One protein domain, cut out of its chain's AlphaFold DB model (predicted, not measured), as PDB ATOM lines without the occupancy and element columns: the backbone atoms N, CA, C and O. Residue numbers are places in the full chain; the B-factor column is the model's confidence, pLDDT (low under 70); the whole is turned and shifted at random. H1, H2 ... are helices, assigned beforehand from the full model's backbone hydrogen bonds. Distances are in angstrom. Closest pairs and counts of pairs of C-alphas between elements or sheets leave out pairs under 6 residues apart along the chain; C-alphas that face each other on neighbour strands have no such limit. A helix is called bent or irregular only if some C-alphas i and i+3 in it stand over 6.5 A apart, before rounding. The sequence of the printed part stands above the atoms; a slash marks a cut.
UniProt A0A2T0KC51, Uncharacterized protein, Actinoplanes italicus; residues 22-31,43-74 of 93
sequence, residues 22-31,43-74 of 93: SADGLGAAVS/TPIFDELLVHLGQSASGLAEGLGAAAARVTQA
ATOM      1  N   SER A  22     -27.119 -15.020 -34.021       93.69
ATOM      2  CA  SER A  22     -27.007 -14.372 -32.712       93.69
ATOM      3  C   SER A  22     -28.157 -13.388 -32.469       93.69
ATOM      4  O   SER A  22     -28.693 -13.357 -31.363       93.69
ATOM      5  N   ALA A  23     -28.566 -12.631 -33.494       93.06
ATOM      6  CA  ALA A  23     -29.735 -11.756 -33.437       93.06
ATOM      7  C   ALA A  23     -31.022 -12.553 -33.174       93.06
ATOM      8  O   ALA A  23     -31.761 -12.236 -32.241       93.06
ATOM      9  N   ASP A  24     -31.235 -13.635 -33.926       93.56
ATOM     10  CA  ASP A  24     -32.393 -14.521 -33.772       93.56
ATOM     11  C   ASP A  24     -32.415 -15.182 -32.390       93.56
ATOM     12  O   ASP A  24     -33.453 -15.226 -31.727       93.56
ATOM     13  N   GLY A  25     -31.256 -15.655 -31.919       93.00
ATOM     14  CA  GLY A  25     -31.110 -16.242 -30.590       93.00
ATOM     15  C   GLY A  25     -31.465 -15.259 -29.475       93.00
ATOM     16  O   GLY A  25     -32.166 -15.630 -28.531       93.00
ATOM     17  N   LEU A  26     -31.047 -13.994 -29.599       90.94
ATOM     18  CA  LEU A  26     -31.436 -12.948 -28.655       90.94
ATOM     19  C   LEU A  26     -32.935 -12.638 -28.725       90.94
ATOM     20  O   LEU A  26     -33.583 -12.559 -27.683       90.94
ATOM     21  N   GLY A  27     -33.499 -12.498 -29.928       89.44
ATOM     22  CA  GLY A  27     -34.929 -12.235 -30.106       89.44
ATOM     23  C   GLY A  27     -35.803 -13.349 -29.522       89.44
ATOM     24  O   GLY A  27     -36.800 -13.078 -28.844       89.44
ATOM     25  N   ALA A  28     -35.391 -14.606 -29.701       89.94
ATOM     26  CA  ALA A  28     -36.046 -15.760 -29.096       89.94
ATOM     27  C   ALA A  28     -35.930 -15.753 -27.563       89.94
ATOM     28  O   ALA A  28     -36.915 -16.026 -26.878       89.94
ATOM     29  N   ALA A  29     -34.761 -15.396 -27.019       87.81
ATOM     30  CA  ALA A  29     -34.552 -15.301 -25.574       87.81
ATOM     31  C   ALA A  29     -35.415 -14.207 -24.926       87.81
ATOM     32  O   ALA A  29     -35.992 -14.441 -23.868       87.81
ATOM     33  N   VAL A  30     -35.555 -13.045 -25.574       88.31
ATOM     34  CA  VAL A  30     -36.442 -11.963 -25.109       88.31
ATOM     35  C   VAL A  30     -37.906 -12.395 -25.164       88.31
ATOM     36  O   VAL A  30     -38.643 -12.198 -24.205       88.31
ATOM     37  N   SER A  31     -38.324 -13.034 -26.259       86.81
ATOM     38  CA  SER A  31     -39.713 -13.485 -26.437       86.81
ATOM     39  C   SER A  31     -40.104 -14.615 -25.478       86.81
ATOM     40  O   SER A  31     -41.272 -14.750 -25.123       86.81
ATOM     41  N   THR A  43     -40.828  -7.013  -6.160       93.62
ATOM     42  CA  THR A  43     -41.290  -7.431  -7.499       93.62
ATOM     43  C   THR A  43     -41.206  -6.315  -8.554       93.62
ATOM     44  O   THR A  43     -40.718  -6.599  -9.648       93.62
ATOM     45  N   PRO A  44     -41.583  -5.046  -8.271       94.06
ATOM     46  CA  PRO A  44     -41.466  -3.964  -9.250       94.06
ATOM     47  C   PRO A  44     -40.029  -3.715  -9.726       94.06
ATOM     48  O   PRO A  44     -39.820  -3.403 -10.892       94.06
ATOM     49  N   ILE A  45     -39.029  -3.898  -8.855       94.81
ATOM     50  CA  ILE A  45     -37.615  -3.707  -9.210       94.81
ATOM     51  C   ILE A  45     -37.181  -4.778 -10.212       94.81
ATOM     52  O   ILE A  45     -36.504  -4.481 -11.195       94.81
ATOM     53  N   PHE A  46     -37.574  -6.032  -9.985       92.12
ATOM     54  CA  PHE A  46     -37.259  -7.111 -10.917       92.12
ATOM     55  C   PHE A  46     -37.989  -6.954 -12.251       92.12
ATOM     56  O   PHE A  46     -37.401  -7.250 -13.289       92.12
ATOM     57  N   ASP A  47     -39.227  -6.457 -12.234       93.06
ATOM     58  CA  ASP A  47     -39.980  -6.162 -13.452       93.06
ATOM     59  C   ASP A  47     -39.280  -5.080 -14.290       93.06
ATOM     60  O   ASP A  47     -38.996  -5.294 -15.470       93.06
ATOM     61  N   GLU A  48     -38.861  -3.974 -13.667       93.31
ATOM     62  CA  GLU A  48     -38.088  -2.922 -14.341       93.31
ATOM     63  C   GLU A  48     -36.757  -3.440 -14.910       93.31
ATOM     64  O   GLU A  48     -36.398  -3.122 -16.049       93.31
ATOM     65  N   LEU A  49     -36.034  -4.272 -14.153       92.81
ATOM     66  CA  LEU A  49     -34.776  -4.869 -14.606       92.81
ATOM     67  C   LEU A  49     -34.979  -5.790 -15.815       92.81
ATOM     68  O   LEU A  49     -34.187  -5.733 -16.758       92.81
ATOM     69  N   LEU A  50     -36.028  -6.615 -15.812       92.00
ATOM     70  CA  LEU A  50     -36.352  -7.496 -16.935       92.00
ATOM     71  C   LEU A  50     -36.790  -6.705 -18.167       92.00
ATOM     72  O   LEU A  50     -36.362  -7.028 -19.274       92.00
ATOM     73  N   VAL A  51     -37.566  -5.634 -17.986       91.75
ATOM     74  CA  VAL A  51     -37.943  -4.725 -19.075       91.75
ATOM     75  C   VAL A  51     -36.701  -4.074 -19.687       91.75
ATOM     76  O   VAL A  51     -36.527  -4.112 -20.906       91.75
ATOM     77  N   HIS A  52     -35.805  -3.523 -18.865       94.25
ATOM     78  CA  HIS A  52     -34.585  -2.880 -19.353       94.25
ATOM     79  C   HIS A  52     -33.643  -3.880 -20.041       94.25
ATOM     80  O   HIS A  52     -33.042  -3.579 -21.078       94.25
ATOM     81  N   LEU A  53     -33.526  -5.092 -19.492       92.19
ATOM     82  CA  LEU A  53     -32.758  -6.174 -20.099       92.19
ATOM     83  C   LEU A  53     -33.347  -6.575 -21.457       92.19
ATOM     84  O   LEU A  53     -32.599  -6.683 -22.428       92.19
ATOM     85  N   GLY A  54     -34.670  -6.734 -21.543       92.56
ATOM     86  CA  GLY A  54     -35.375  -7.054 -22.781       92.56
ATOM     87  C   GLY A  54     -35.177  -5.985 -23.855       92.56
ATOM     88  O   GLY A  54     -34.844  -6.309 -24.991       92.56
ATOM     89  N   GLN A  55     -35.282  -4.705 -23.493       92.44
ATOM     90  CA  GLN A  55     -35.020  -3.588 -24.410       92.44
ATOM     91  C   GLN A  55     -33.567  -3.569 -24.903       92.44
ATOM     92  O   GLN A  55     -33.319  -3.408 -26.099       92.44
ATOM     93  N   SER A  56     -32.608  -3.774 -23.997       93.94
ATOM     94  CA  SER A  56     -31.179  -3.814 -24.338       93.94
ATOM     95  C   SER A  56     -30.858  -4.979 -25.279       93.94
ATOM     96  O   SER A  56     -30.109  -4.820 -26.242       93.94
ATOM     97  N   ALA A  57     -31.455  -6.142 -25.021       92.69
ATOM     98  CA  ALA A  57     -31.323  -7.326 -25.854       92.69
ATOM     99  C   ALA A  57     -31.937  -7.112 -27.249       92.69
ATOM    100  O   ALA A  57     -31.278  -7.393 -28.250       92.69
ATOM    101  N   SER A  58     -33.139  -6.543 -27.345       91.25
ATOM    102  CA  SER A  58     -33.754  -6.208 -28.637       91.25
ATOM    103  C   SER A  58     -32.887  -5.248 -29.455       91.25
ATOM    104  O   SER A  58     -32.615  -5.515 -30.623       91.25
ATOM    105  N   GLY A  59     -32.360  -4.186 -28.835       93.50
ATOM    106  CA  GLY A  59     -31.454  -3.255 -29.515       93.50
ATOM    107  C   GLY A  59     -30.149  -3.912 -29.983       93.50
ATOM    108  O   GLY A  59     -29.648  -3.611 -31.068       93.50
ATOM    109  N   LEU A  60     -29.605  -4.856 -29.205       94.00
ATOM    110  CA  LEU A  60     -28.439  -5.635 -29.624       94.00
ATOM    111  C   LEU A  60     -28.769  -6.556 -30.809       94.00
ATOM    112  O   LEU A  60     -27.981  -6.623 -31.750       94.00
ATOM    113  N   ALA A  61     -29.923  -7.229 -30.791       93.94
ATOM    114  CA  ALA A  61     -30.371  -8.079 -31.894       93.94
ATOM    115  C   ALA A  61     -30.531  -7.280 -33.197       93.94
ATOM    116  O   ALA A  61     -30.025  -7.691 -34.242       93.94
ATOM    117  N   GLU A  62     -31.145  -6.097 -33.130       94.19
ATOM    118  CA  GLU A  62     -31.246  -5.176 -34.267       94.19
ATOM    119  C   GLU A  62     -29.863  -4.759 -34.790       94.19
ATOM    120  O   GLU A  62     -29.610  -4.788 -35.998       94.19
ATOM    121  N   GLY A  63     -28.936  -4.426 -33.886       95.12
ATOM    122  CA  GLY A  63     -27.560  -4.073 -34.236       95.12
ATOM    123  C   GLY A  63     -26.800  -5.212 -34.921       95.12
ATOM    124  O   GLY A  63     -26.090  -4.977 -35.901       95.12
ATOM    125  N   LEU A  64     -26.981  -6.448 -34.448       94.69
ATOM    126  CA  LEU A  64     -26.403  -7.651 -35.050       94.69
ATOM    127  C   LEU A  64     -26.973  -7.909 -36.451       94.69
ATOM    128  O   LEU A  64     -26.202  -8.153 -37.379       94.69
ATOM    129  N   GLY A  65     -28.289  -7.774 -36.635       93.94
ATOM    130  CA  GLY A  65     -28.926  -7.888 -37.950       93.94
ATOM    131  C   GLY A  65     -28.433  -6.821 -38.934       93.94
ATOM    132  O   GLY A  65     -28.086  -7.127 -40.076       93.94
ATOM    133  N   ALA A  66     -28.306  -5.570 -38.482       94.81
ATOM    134  CA  ALA A  66     -27.755  -4.487 -39.296       94.81
ATOM    135  C   ALA A  66     -26.276  -4.714 -39.653       94.81
ATOM    136  O   ALA A  66     -25.852  -4.410 -40.772       94.81
ATOM    137  N   ALA A  67     -25.482  -5.254 -38.725       94.38
ATOM    138  CA  ALA A  67     -24.094  -5.618 -38.983       94.38
ATOM    139  C   ALA A  67     -23.993  -6.749 -40.015       94.38
ATOM    140  O   ALA A  67     -23.205  -6.632 -40.952       94.38
ATOM    141  N   ALA A  68     -24.831  -7.784 -39.904       93.81
ATOM    142  CA  ALA A  68     -24.891  -8.866 -40.881       93.81
ATOM    143  C   ALA A  68     -25.203  -8.338 -42.286       93.81
ATOM    144  O   ALA A  68     -24.465  -8.623 -43.224       93.81
ATOM    145  N   ALA A  69     -26.218  -7.477 -42.413       93.06
ATOM    146  CA  ALA A  69     -26.588  -6.869 -43.690       93.06
ATOM    147  C   ALA A  69     -25.427  -6.082 -44.326       93.06
ATOM    148  O   ALA A  69     -25.198  -6.176 -45.532       93.06
ATOM    149  N   ARG A  70     -24.652  -5.342 -43.519       93.62
ATOM    150  CA  ARG A  70     -23.457  -4.626 -43.998       93.62
ATOM    151  C   ARG A  70     -22.356  -5.576 -44.460       93.62
ATOM    152  O   ARG A  70     -21.708  -5.288 -45.462       93.62
ATOM    153  N   VAL A  71     -22.144  -6.689 -43.758       92.50
ATOM    154  CA  VAL A  71     -21.154  -7.706 -44.144       92.50
ATOM    155  C   VAL A  71     -21.554  -8.374 -45.461       92.50
ATOM    156  O   VAL A  71     -20.724  -8.466 -46.362       92.50
ATOM    157  N   THR A  72     -22.826  -8.749 -45.626       91.88
ATOM    158  CA  THR A  72     -23.346  -9.293 -46.891       91.88
ATOM    159  C   THR A  72     -23.192  -8.291 -48.034       91.88
ATOM    160  O   THR A  72     -22.744  -8.651 -49.121       91.88
ATOM    161  N   GLN A  73     -23.503  -7.015 -47.789       91.62
ATOM    162  CA  GLN A  73     -23.337  -5.967 -48.794       91.62
ATOM    163  C   GLN A  73     -21.868  -5.787 -49.198       91.62
ATOM    164  O   GLN A  73     -21.576  -5.698 -50.389       91.62
ATOM    165  N   ALA A  74     -20.948  -5.773 -48.231       88.25
ATOM    166  CA  ALA A  74     -19.518  -5.704 -48.510       88.25
ATOM    167  C   ALA A  74     -19.041  -6.917 -49.322       88.25
ATOM    168  O   ALA A  74     -18.283  -6.749 -50.272       88.25
TER     169      ALA A  74
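This is residues 22 to 31 and 43 to 74 of the 93 residues of an uncharacterized protein of Actinoplanes italicus (UniProt A0A2T0KC51). A short helix, H1, packs side by side on the middle stretch of a much longer helix, H2, which makes the long axis of a rod. Both ends of H2, residues 43 to 49 and residues 69 to 74, stick out past H1. The printed part has 42 residues with two named helices, H1 then H2, and no named strand, and its class is all helix. The whole is loose, with a radius of gyration of the C-alphas of 12.9 A, and its C-alphas span 46 by 14 by 8 A.

H1 holds residues 22 to 31, from C-alpha 22 at (-27.007, -14.372, -32.712) to C-alpha 31 at (-39.713, -13.485, -26.437), 14.2 A apart. H2 holds residues 43 to 74 and measures 46.5 A from C-alpha 43 at (-41.290, -7.431, -7.499) to C-alpha 74 at (-19.518, -5.704, -48.510). Neither helix is bent.

H1 and H2 touch, with 18 pairs of C-alphas within 8 A. The closest C-alphas are those of Ala 23 and Ala 61, 4.0 A apart. The two helices run opposite ways at a shallow tilt of 26 degrees, and their centres are 8.4 A apart. H2 touches H1 with residues 54 to 65 alone. In H1 and H2 every O i to N i+4 pair is within hydrogen-bond range.

The two C-alphas farthest apart are those of Thr 43 and Ala 74, at 46.5 A. The C-alphas of the first and last printed residues, Ser 22 and Ala 74, are 19.5 A apart. The link across the cut joins H1 to H2; its residues 32 to 42 are not printed, and C-alphas 31 and 43 are 19.9 A apart. The mean pLDDT of the printed part is 92.5, and no printed residue is under 70.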